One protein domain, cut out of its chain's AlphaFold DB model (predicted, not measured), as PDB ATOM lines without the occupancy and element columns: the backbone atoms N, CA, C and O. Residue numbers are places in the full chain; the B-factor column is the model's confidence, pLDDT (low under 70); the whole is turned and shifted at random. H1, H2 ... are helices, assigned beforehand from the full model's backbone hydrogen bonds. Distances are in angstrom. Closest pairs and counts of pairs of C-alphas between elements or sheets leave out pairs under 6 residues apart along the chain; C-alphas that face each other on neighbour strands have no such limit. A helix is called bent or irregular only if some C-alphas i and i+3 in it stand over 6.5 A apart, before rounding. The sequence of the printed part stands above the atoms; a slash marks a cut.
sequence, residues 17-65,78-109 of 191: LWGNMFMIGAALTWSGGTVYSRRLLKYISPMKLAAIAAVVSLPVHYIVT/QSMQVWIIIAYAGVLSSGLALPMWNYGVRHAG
ATOM      1  N   LEU A  17     134.096 160.164 169.346       78.25
ATOM      2  CA  LEU A  17     135.356 159.415 169.288       78.25
ATOM      3  C   LEU A  17     135.113 157.908 169.163       78.25
ATOM      4  O   LEU A  17     135.733 157.258 168.318       78.25
ATOM      5  N   TRP A  18     134.162 157.367 169.930       78.94
ATOM      6  CA  TRP A  18     133.796 155.952 169.850       78.94
ATOM      7  C   TRP A  18     133.225 155.582 168.481       78.94
ATOM      8  O   TRP A  18     133.639 154.580 167.894       78.94
ATOM      9  N   GLY A  19     132.353 156.425 167.917       78.88
ATOM     10  CA  GLY A  19     131.836 156.234 166.557       78.88
ATOM     11  C   GLY A  19     132.951 156.172 165.507       78.88
ATOM     12  O   GLY A  19     132.975 155.267 164.670       78.88
ATOM     13  N   ASN A  20     133.930 157.077 165.589       81.56
ATOM     14  CA  ASN A  20     135.078 157.083 164.679       81.56
ATOM     15  C   ASN A  20     135.955 155.827 164.828       81.56
ATOM     16  O   ASN A  20     136.382 155.258 163.819       81.56
ATOM     17  N   MET A  21     136.187 155.351 166.055       83.56
ATOM     18  CA  MET A  21     136.921 154.103 166.299       83.56
ATOM     19  C   MET A  21     136.204 152.889 165.700       83.56
ATOM     20  O   MET A  21     136.847 152.074 165.035       83.56
ATOM     21  N   PHE A  22     134.879 152.791 165.857       84.25
ATOM     22  CA  PHE A  22     134.094 151.721 165.233       84.25
ATOM     23  C   PHE A  22     134.180 151.755 163.706       84.25
ATOM     24  O   PHE A  22     134.304 150.704 163.080       84.25
ATOM     25  N   MET A  23     134.185 152.945 163.100       82.81
ATOM     26  CA  MET A  23     134.337 153.098 161.649       82.81
ATOM     27  C   MET A  23     135.698 152.598 161.151       82.81
ATOM     28  O   MET A  23     135.760 151.899 160.136       82.81
ATOM     29  N   ILE A  24     136.786 152.926 161.857       83.56
ATOM     30  CA  ILE A  24     138.133 152.440 161.516       83.56
ATOM     31  C   ILE A  24     138.206 150.922 161.701       83.56
ATOM     32  O   ILE A  24     138.683 150.223 160.808       83.56
ATOM     33  N   GLY A  25     137.683 150.409 162.817       88.62
ATOM     34  CA  GLY A  25     137.604 148.973 163.082       88.62
ATOM     35  C   GLY A  25     136.861 148.234 161.970       88.62
ATOM     36  O   GLY A  25     137.410 147.312 161.375       88.62
ATOM     37  N   ALA A  26     135.667 148.703 161.602       85.25
ATOM     38  CA  ALA A  26     134.880 148.134 160.513       85.25
ATOM     39  C   ALA A  26     135.633 148.155 159.172       85.25
ATOM     40  O   ALA A  26     135.639 147.155 158.450       85.25
ATOM     41  N   ALA A  27     136.313 149.260 158.847       83.06
ATOM     42  CA  ALA A  27     137.096 149.375 157.619       83.06
ATOM     43  C   ALA A  27     138.281 148.392 157.583       83.06
ATOM     44  O   ALA A  27     138.532 147.767 156.545       83.06
ATOM     45  N   LEU A  28     138.986 148.220 158.706       88.12
ATOM     46  CA  LEU A  28     140.083 147.258 158.839       88.12
ATOM     47  C   LEU A  28     139.577 145.819 158.751       88.12
ATOM     48  O   LEU A  28     140.140 145.023 157.998       88.12
ATOM     49  N   THR A  29     138.487 145.495 159.450       88.38
ATOM     50  CA  THR A  29     137.861 144.170 159.403       88.38
ATOM     51  C   THR A  29     137.399 143.828 157.989       88.38
ATOM     52  O   THR A  29     137.683 142.733 157.506       88.38
ATOM     53  N   TRP A  30     136.758 144.762 157.282       84.94
ATOM     54  CA  TRP A  30     136.310 144.546 155.904       84.94
ATOM     55  C   TRP A  30     137.479 144.364 154.929       84.94
ATOM     56  O   TRP A  30     137.487 143.441 154.108       84.94
ATOM     57  N   SER A  31     138.503 145.214 155.043       82.31
ATOM     58  CA  SER A  31     139.689 145.158 154.181       82.31
ATOM     59  C   SER A  31     140.483 143.873 154.412       82.31
ATOM     60  O   SER A  31     140.788 143.151 153.460       82.31
ATOM     61  N   GLY A  32     140.754 143.537 155.676       86.44
ATOM     62  CA  GLY A  32     141.421 142.296 156.065       86.44
ATOM     63  C   GLY A  32     140.616 141.063 155.660       86.44
ATOM     64  O   GLY A  32     141.167 140.142 155.054       86.44
ATOM     65  N   GLY A  33     139.301 141.083 155.891       84.50
ATOM     66  CA  GLY A  33     138.376 140.029 155.483       84.50
ATOM     67  C   GLY A  33     138.384 139.790 153.975       84.50
ATOM     68  O   GLY A  33     138.433 138.641 153.548       84.50
ATOM     69  N   THR A  34     138.439 140.848 153.162       81.50
ATOM     70  CA  THR A  34     138.508 140.743 151.691       81.50
ATOM     71  C   THR A  34     139.852 140.186 151.200       81.50
ATOM     72  O   THR A  34     139.914 139.423 150.233       81.50
ATOM     73  N   VAL A  35     140.958 140.543 151.857       83.75
ATOM     74  CA  VAL A  35     142.286 139.997 151.521       83.75
ATOM     75  C   VAL A  35     142.387 138.525 151.925       83.75
ATOM     76  O   VAL A  35     142.919 137.707 151.167       83.75
ATOM     77  N   TYR A  36     141.862 138.172 153.098       84.56
ATOM     78  CA  TYR A  36     141.874 136.805 153.608       84.56
ATOM     79  C   TYR A  36     140.909 135.900 152.831       84.56
ATOM     80  O   TYR A  36     141.307 134.810 152.417       84.56
ATOM     81  N   SER A  37     139.699 136.377 152.518       81.44
ATOM     82  CA  SER A  37     138.722 135.647 151.699       81.44
ATOM     83  C   SER A  37     139.318 135.245 150.357       81.44
ATOM     84  O   SER A  37     139.182 134.092 149.957       81.44
ATOM     85  N   ARG A  38     140.093 136.123 149.707       80.12
ATOM     86  CA  ARG A  38     140.816 135.789 148.470       80.12
ATOM     87  C   ARG A  38     141.734 134.571 148.626       80.12
ATOM     88  O   ARG A  38     141.833 133.777 147.692       80.12
ATOM     89  N   ARG A  39     142.424 134.419 149.763       82.56
ATOM     90  CA  ARG A  39     143.281 133.246 150.018       82.56
ATOM     91  C   ARG A  39     142.440 131.983 150.171       82.56
ATOM     92  O   ARG A  39     142.765 130.976 149.553       82.56
ATOM     93  N   LEU A  40     141.343 132.055 150.924       83.00
ATOM     94  CA  LEU A  40     140.445 130.914 151.121       83.00
ATOM     95  C   LEU A  40     139.743 130.500 149.829       83.00
ATOM     96  O   LEU A  40     139.631 129.311 149.559       83.00
ATOM     97  N   LEU A  41     139.350 131.451 148.983       84.25
ATOM     98  CA  LEU A  41     138.672 131.193 147.707       84.25
ATOM     99  C   LEU A  41     139.515 130.400 146.693       84.25
ATOM    100  O   LEU A  41     138.985 129.965 145.670       84.25
ATOM    101  N   LYS A  42     140.813 130.188 146.958       81.06
ATOM    102  CA  LYS A  42     141.643 129.229 146.211       81.06
ATOM    103  C   LYS A  42     141.318 127.773 146.556       81.06
ATOM    104  O   LYS A  42     141.474 126.911 145.700       81.06
ATOM    105  N   TYR A  43     140.864 127.518 147.782       84.06
ATOM    106  CA  TYR A  43     140.631 126.183 148.340       84.06
ATOM    107  C   TYR A  43     139.145 125.870 148.558       84.06
ATOM    108  O   TYR A  43     138.762 124.703 148.594       84.06
ATOM    109  N   ILE A  44     138.290 126.890 148.696       86.81
ATOM    110  CA  ILE A  44     136.845 126.729 148.905       86.81
ATOM    111  C   ILE A  44     136.027 127.534 147.893       86.81
ATOM    112  O   ILE A  44     136.442 128.591 147.422       86.81
ATOM    113  N   SER A  45     134.837 127.032 147.551       86.06
ATOM    114  CA  SER A  45     133.939 127.715 146.619       86.06
ATOM    115  C   SER A  45     133.346 129.001 147.231       86.06
ATOM    116  O   SER A  45     133.152 129.066 148.449       86.06
ATOM    117  N   PRO A  46     132.999 130.015 146.408       78.69
ATOM    118  CA  PRO A  46     132.385 131.263 146.880       78.69
ATOM    119  C   PRO A  46     131.113 131.057 147.711       78.69
ATOM    120  O   PRO A  46     130.922 131.727 148.723       78.69
ATOM    121  N   MET A  47     130.278 130.090 147.316       78.81
ATOM    122  CA  MET A  47     129.048 129.739 148.028       78.81
ATOM    123  C   MET A  47     129.346 129.137 149.408       78.81
ATOM    124  O   MET A  47     128.731 129.518 150.400       78.81
ATOM    125  N   LYS A  48     130.342 128.242 149.496       81.81
ATOM    126  CA  LYS A  48     130.746 127.620 150.766       81.81
ATOM    127  C   LYS A  48     131.337 128.649 151.727       81.81
ATOM    128  O   LYS A  48     131.031 128.608 152.913       81.81
ATOM    129  N   LEU A  49     132.140 129.589 151.223       83.44
ATOM    130  CA  LEU A  49     132.676 130.671 152.047       83.44
ATOM    131  C   LEU A  49     131.558 131.573 152.593       83.44
ATOM    132  O   LEU A  49     131.580 131.897 153.777       83.44
ATOM    133  N   ALA A  50     130.575 131.938 151.764       82.56
ATOM    134  CA  ALA A  50     129.427 132.731 152.203       82.56
ATOM    135  C   ALA A  50     128.582 131.992 153.256       82.56
ATOM    136  O   ALA A  50     128.213 132.585 154.264       82.56
ATOM    137  N   ALA A  51     128.345 130.688 153.071       84.06
ATOM    138  CA  ALA A  51     127.618 129.866 154.036       84.06
ATOM    139  C   ALA A  51     128.351 129.770 155.385       84.06
ATOM    140  O   ALA A  51     127.741 129.975 156.431       84.06
ATOM    141  N   ILE A  52     129.668 129.528 155.373       86.19
ATOM    142  CA  ILE A  52     130.481 129.510 156.601       86.19
ATOM    143  C   ILE A  52     130.437 130.880 157.284       86.19
ATOM    144  O   ILE A  52     130.212 130.949 158.489       86.19
ATOM    145  N   ALA A  53     130.602 131.969 156.527       85.81
ATOM    146  CA  ALA A  53     130.538 133.321 157.073       85.81
ATOM    147  C   ALA A  53     129.174 133.612 157.717       85.81
ATOM    148  O   ALA A  53     129.133 134.176 158.809       85.81
ATOM    149  N   ALA A  54     128.075 133.180 157.091       84.50
ATOM    150  CA  ALA A  54     126.734 133.329 157.644       84.50
ATOM    151  C   ALA A  54     126.589 132.576 158.975       84.50
ATOM    152  O   ALA A  54     126.190 133.174 159.969       84.50
ATOM    153  N   VAL A  55     126.996 131.303 159.022       88.75
ATOM    154  CA  VAL A  55     126.910 130.460 160.228       88.75
ATOM    155  C   VAL A  55     127.758 131.024 161.371       88.75
ATOM    156  O   VAL A  55     127.278 131.142 162.494       88.75
ATOM    157  N   VAL A  56     128.996 131.433 161.087       88.19
ATOM    158  CA  VAL A  56     129.907 132.021 162.087       88.19
ATOM    159  C   VAL A  56     129.411 133.386 162.578       88.19
ATOM    160  O   VAL A  56     129.701 133.780 163.705       88.19
ATOM    161  N   SER A  57     128.630 134.104 161.767       86.12
ATOM    162  CA  SER A  57     128.054 135.397 162.153       86.12
ATOM    163  C   SER A  57     126.835 135.270 163.072       86.12
ATOM    164  O   SER A  57     126.498 136.248 163.743       86.12
ATOM    165  N   LEU A  58     126.174 134.105 163.125       87.75
ATOM    166  CA  LEU A  58     124.956 133.902 163.922       87.75
ATOM    167  C   LEU A  58     125.186 134.093 165.434       87.75
ATOM    168  O   LEU A  58     124.438 134.869 166.027       87.75
ATOM    169  N   PRO A  59     126.212 133.490 166.073       89.94
ATOM    170  CA  PRO A  59     126.470 133.699 167.498       89.94
ATOM    171  C   PRO A  59     126.759 135.161 167.837       89.94
ATOM    172  O   PRO A  59     126.287 135.673 168.846       89.94
ATOM    173  N   VAL A  60     127.502 135.854 166.968       87.56
ATOM    174  CA  VAL A  60     127.840 137.270 167.160       87.56
ATOM    175  C   VAL A  60     126.580 138.131 167.111       87.56
ATOM    176  O   VAL A  60     126.364 138.944 168.008       87.56
ATOM    177  N   HIS A  61     125.716 137.923 166.111       85.50
ATOM    178  CA  HIS A  61     124.433 138.626 166.032       85.50
ATOM    179  C   HIS A  61     123.564 138.336 167.252       85.50
ATOM    180  O   HIS A  61     123.034 139.269 167.851       85.50
ATOM    181  N   TYR A  62     123.478 137.067 167.657       85.62
ATOM    182  CA  TYR A  62     122.699 136.658 168.817       85.62
ATOM    183  C   TYR A  62     123.141 137.402 170.084       85.62
ATOM    184  O   TYR A  62     122.317 138.068 170.710       85.62
ATOM    185  N   ILE A  63     124.443 137.401 170.397       87.94
ATOM    186  CA  ILE A  63     125.007 138.094 171.567       87.94
ATOM    187  C   ILE A  63     124.697 139.599 171.533       87.94
ATOM    188  O   ILE A  63     124.271 140.162 172.540       87.94
ATOM    189  N   VAL A  64     124.851 140.250 170.375       84.50
ATOM    190  CA  VAL A  64     124.584 141.694 170.214       84.50
ATOM    191  C   VAL A  64     123.101 142.038 170.412       84.50
ATOM    192  O   VAL A  64     122.771 143.152 170.830       84.50
ATOM    193  N   THR A  65     122.197 141.103 170.112       81.19
ATOM    194  CA  THR A  65     120.744 141.296 170.256       81.19
ATOM    195  C   THR A  65     120.178 140.842 171.600       81.19
ATOM    196  O   THR A  65     119.117 141.321 171.988       81.19
ATOM    197  N   GLN A  78     104.639 139.807 163.112       80.12
ATOM    198  CA  GLN A  78     103.348 139.324 162.602       80.12
ATOM    199  C   GLN A  78     103.041 139.812 161.181       80.12
ATOM    200  O   GLN A  78     102.187 139.247 160.497       80.12
ATOM    201  N   SER A  79     103.747 140.836 160.696       86.06
ATOM    202  CA  SER A  79     103.535 141.356 159.349       86.06
ATOM    203  C   SER A  79     104.197 140.471 158.290       86.06
ATOM    204  O   SER A  79     105.421 140.335 158.238       86.06
ATOM    205  N   MET A  80     103.397 139.939 157.360       87.81
ATOM    206  CA  MET A  80     103.893 139.210 156.182       87.81
ATOM    207  C   MET A  80     104.882 140.051 155.355       87.81
ATOM    208  O   MET A  80     105.833 139.527 154.777       87.81
ATOM    209  N   GLN A  81     104.700 141.373 155.329       87.44
ATOM    210  CA  GLN A  81     105.588 142.276 154.602       87.44
ATOM    211  C   GLN A  81     107.010 142.267 155.176       87.44
ATOM    212  O   GLN A  81     107.978 142.309 154.417       87.44
ATOM    213  N   VAL A  82     107.152 142.146 156.499       86.69
ATOM    214  CA  VAL A  82     108.460 142.056 157.161       86.69
ATOM    215  C   VAL A  82     109.165 140.760 156.772       86.69
ATOM    216  O   VAL A  82     110.347 140.791 156.432       86.69
ATOM    217  N   TRP A  83     108.442 139.642 156.702       88.94
ATOM    218  CA  TRP A  83     108.996 138.372 156.225       88.94
ATOM    219  C   TRP A  83     109.453 138.434 154.770       88.94
ATOM    220  O   TRP A  83     110.526 137.924 154.451       88.94
ATOM    221  N   ILE A  84     108.702 139.112 153.899       89.62
ATOM    222  CA  ILE A  84     109.107 139.329 152.504       89.62
ATOM    223  C   ILE A  84     110.390 140.168 152.437       89.62
ATOM    224  O   ILE A  84     111.296 139.828 151.679       89.62
ATOM    225  N   ILE A  85     110.510 141.224 153.247       86.88
ATOM    226  CA  ILE A  85     111.721 142.059 153.307       86.88
ATOM    227  C   ILE A  85     112.918 141.254 153.826       86.88
ATOM    228  O   ILE A  85     114.005 141.340 153.254       86.88
ATOM    229  N   ILE A  86     112.730 140.441 154.871       86.56
ATOM    230  CA  ILE A  86     113.773 139.563 155.418       86.56
ATOM    231  C   ILE A  86     114.204 138.531 154.373       86.56
ATOM    232  O   ILE A  86     115.401 138.339 154.166       86.56
ATOM    233  N   ALA A  87     113.254 137.899 153.680       86.88
ATOM    234  CA  ALA A  87     113.541 136.934 152.625       86.88
ATOM    235  C   ALA A  87     114.282 137.593 151.454       86.88
ATOM    236  O   ALA A  87     115.300 137.073 151.000       86.88
ATOM    237  N   TYR A  88     113.830 138.770 151.016       86.50
ATOM    238  CA  TYR A  88     114.495 139.568 149.989       86.50
ATOM    239  C   TYR A  88     115.939 139.898 150.393       86.50
ATOM    240  O   TYR A  88     116.872 139.611 149.642       86.50
ATOM    241  N   ALA A  89     116.147 140.435 151.598       83.19
ATOM    242  CA  ALA A  89     117.471 140.796 152.095       83.19
ATOM    243  C   ALA A  89     118.376 139.563 152.257       83.19
ATOM    244  O   ALA A  89     119.521 139.572 151.812       83.19
ATOM    245  N   GLY A  90     117.869 138.475 152.836       83.56
ATOM    246  CA  GLY A  90     118.631 137.245 153.043       83.56
ATOM    247  C   GLY A  90     119.023 136.565 151.731       83.56
ATOM    248  O   GLY A  90     120.195 136.254 151.523       83.56
ATOM    249  N   VAL A  91     118.069 136.369 150.820       84.62
ATOM    250  CA  VAL A  91     118.309 135.648 149.562       84.62
ATOM    251  C   VAL A  91     119.135 136.488 148.597       84.62
ATOM    252  O   VAL A  91     120.157 136.012 148.102       84.62
ATOM    253  N   LEU A  92     118.748 137.740 148.336       83.31
ATOM    254  CA  LEU A  92     119.440 138.546 147.331       83.31
ATOM    255  C   LEU A  92     120.745 139.136 147.853       83.31
ATOM    256  O   LEU A  92     121.741 139.101 147.136       83.31
ATOM    257  N   SER A  93     120.783 139.644 149.088       80.56
ATOM    258  CA  SER A  93     122.017 140.235 149.620       80.56
ATOM    259  C   SER A  93     123.001 139.152 150.065       80.56
ATOM    260  O   SER A  93     124.132 139.091 149.583       80.56
ATOM    261  N   SER A  94     122.583 138.264 150.965       77.94
ATOM    262  CA  SER A  94     123.503 137.282 151.556       77.94
ATOM    263  C   SER A  94     123.669 136.032 150.689       77.94
ATOM    264  O   SER A  94     124.777 135.508 150.585       77.94
ATOM    265  N   GLY A  95     122.595 135.569 150.045       78.88
ATOM    266  CA  GLY A  95     122.595 134.354 149.224       78.88
ATOM    267  C   GLY A  95     123.126 134.543 147.802       78.88
ATOM    268  O   GLY A  95     123.757 133.633 147.271       78.88
ATOM    269  N   LEU A  96     122.916 135.712 147.190       82.50
ATOM    270  CA  LEU A  96     123.313 135.967 145.802       82.50
ATOM    271  C   LEU A  96     124.457 136.981 145.701       82.50
ATOM    272  O   LEU A  96     125.502 136.676 145.120       82.50
ATOM    273  N   ALA A  97     124.311 138.161 146.308       82.44
ATOM    274  CA  ALA A  97     125.297 139.225 146.162       82.44
ATOM    275  C   ALA A  97     126.633 138.883 146.840       82.44
ATOM    276  O   ALA A  97     127.684 139.139 146.253       82.44
ATOM    277  N   LEU A  98     126.632 138.245 148.020       80.44
ATOM    278  CA  LEU A  98     127.874 137.852 148.704       80.44
ATOM    279  C   LEU A  98     128.689 136.811 147.909       80.44
ATOM    280  O   LEU A  98     129.899 136.998 147.738       80.44
ATOM    281  N   PRO A  99     128.092 135.721 147.386       81.12
ATOM    282  CA  PRO A  99     128.812 134.796 146.516       81.12
ATOM    283  C   PRO A  99     129.263 135.430 145.201       81.12
ATOM    284  O   PRO A  99     130.387 135.159 144.780       81.12
ATOM    285  N   MET A 100     128.450 136.291 144.577       82.19
ATOM    286  CA  MET A 100     128.849 137.036 143.371       82.19
ATOM    287  C   MET A 100     130.038 137.961 143.647       82.19
ATOM    288  O   MET A 100     130.992 137.997 142.869       82.19
ATOM    289  N   TRP A 101     130.026 138.653 144.787       80.38
ATOM    290  CA  TRP A 101     131.146 139.460 145.256       80.38
ATOM    291  C   TRP A 101     132.406 138.608 145.428       80.38
ATOM    292  O   TRP A 101     133.444 138.907 144.841       80.38
ATOM    293  N   ASN A 102     132.310 137.497 146.162       79.88
ATOM    294  CA  ASN A 102     133.425 136.572 146.361       79.88
ATOM    295  C   ASN A 102     133.926 135.974 145.035       79.88
ATOM    296  O   ASN A 102     135.132 135.822 144.838       79.88
ATOM    297  N   TYR A 103     133.030 135.678 144.096       80.50
ATOM    298  CA  TYR A 103     133.388 135.243 142.749       80.50
ATOM    299  C   TYR A 103     134.196 136.318 142.011       80.50
ATOM    300  O   TYR A 103     135.257 136.013 141.459       80.50
ATOM    301  N   GLY A 104     133.753 137.577 142.057       77.00
ATOM    302  CA  GLY A 104     134.483 138.716 141.499       77.00
ATOM    303  C   GLY A 104     135.855 138.907 142.150       77.00
ATOM    304  O   GLY A 104     136.855 139.063 141.450       77.00
ATOM    305  N   VAL A 105     135.945 138.800 143.478       76.94
ATOM    306  CA  VAL A 105     137.216 138.879 144.219       76.94
ATOM    307  C   VAL A 105     138.164 137.738 143.836       76.94
ATOM    308  O   VAL A 105     139.372 137.965 143.714       76.94
ATOM    309  N   ARG A 106     137.645 136.524 143.612       76.00
ATOM    310  CA  ARG A 106     138.442 135.366 143.181       76.00
ATOM    311  C   ARG A 106     139.071 135.584 141.803       76.00
ATOM    312  O   ARG A 106     140.255 135.293 141.650       76.00
ATOM    313  N   HIS A 107     138.307 136.098 140.837       75.38
ATOM    314  CA  HIS A 107     138.746 136.229 139.441       75.38
ATOM    315  C   HIS A 107     139.491 137.541 139.156       75.38
ATOM    316  O   HIS A 107     140.533 137.524 138.512       75.38
ATOM    317  N   ALA A 108     138.995 138.674 139.657       75.19
ATOM    318  CA  ALA A 108     139.563 139.998 139.381       75.19
ATOM    319  C   ALA A 108     140.574 140.460 140.453       75.19
ATOM    320  O   ALA A 108     141.370 141.380 140.236       75.19
ATOM    321  N   GLY A 109     140.575 139.814 141.624       72.81
ATOM    322  CA  GLY A 109     141.423 140.172 142.758       72.81
ATOM    323  C   GLY A 109     140.896 141.362 143.570       72.81
ATOM    324  O   GLY A 109     140.062 142.148 143.124       72.81
TER     325      GLY A 109
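This is residues 17 to 65 and 78 to 109 of the 191 residues of the protein "EamA domain-containing protein" of Planctomycetaceae bacterium (UniProt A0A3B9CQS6). Three helices make an open frame with three free arms: the longest helix, H3, lies along the longest axis, and H1 meets its last residues end to end in a V. H2 starts beside H3, near that corner, and slants away from it; H1 and H2 run nearly antiparallel, with a gap between their free parts. Residues 17 to 33 of H1, 55 to 65 of H2 and 78 to 88, of which 80 to 88 belong to H3, stick out from a small compact body. The printed part has 81 residues with three named helices, in the order H1, H2, H3, and no named strand; the class is all helix. The whole is loose, with a radius of gyration of the C-alphas of 15.0 A, and spans 43 by 36 by 21 A.

H3, residues 80 to 109, is 39.9 A long from first to last C-alpha, from (103.893, 139.210, 156.182) to (141.423, 140.172, 142.758). It is neither bent nor irregular, but only just: C-alphas 95 and 98 are 6.4 A apart. H1, residues 17 to 40, is 34.2 A long and begins with C-alpha 17 at (135.356, 159.415, 169.288). H2, residues 46 to 65, is 28.0 A long. It has a kink of 31 degrees near residue 59 and is only just irregular, with C-alphas 56 and 59 6.6 A apart.

H3 touches H2 with residues 94 to 103 alone, and H2 touches H3 with residues 46 to 54 alone. The closest C-alphas of the two are those of Pro 46 and Pro 99, 5.0 A apart. They run opposite ways at a steep tilt of 49 degrees. H3 touches H1 with residues 102 to 109 alone, and H1 touches H3 with residues 34 to 38 alone. Their closest C-alphas are those of Arg 38 and Arg 106, 5.8 A apart. They run the same way at a steep tilt of 59 degrees. H1 and H2 are close but not clearly touching; their closest C-alphas, those of Leu 40 and Leu 49, are 7.8 A apart. They run opposite ways at a shallow tilt of 27 degrees. Of the O i to N i+4 pairs, 19 of 20 in H1, 14 of 16 in H2 and 23 of 26 in H3 are within hydrogen-bond range.

The two C-alphas farthest apart, those of Gln 78 and Ala 108, are 43.0 A apart. Without the stretches that stand free, the body has 42 residues and spans 26 by 19 by 14 A. The link from H1 to H2 is tight, with 5 residues. The link from H2 to H3 runs across the cut: residues 66 to 77 are not printed, and C-alphas 65 and 78 are 19.1 A apart. The mean pLDDT of the printed part is 83.3, and no printed residue is under 70.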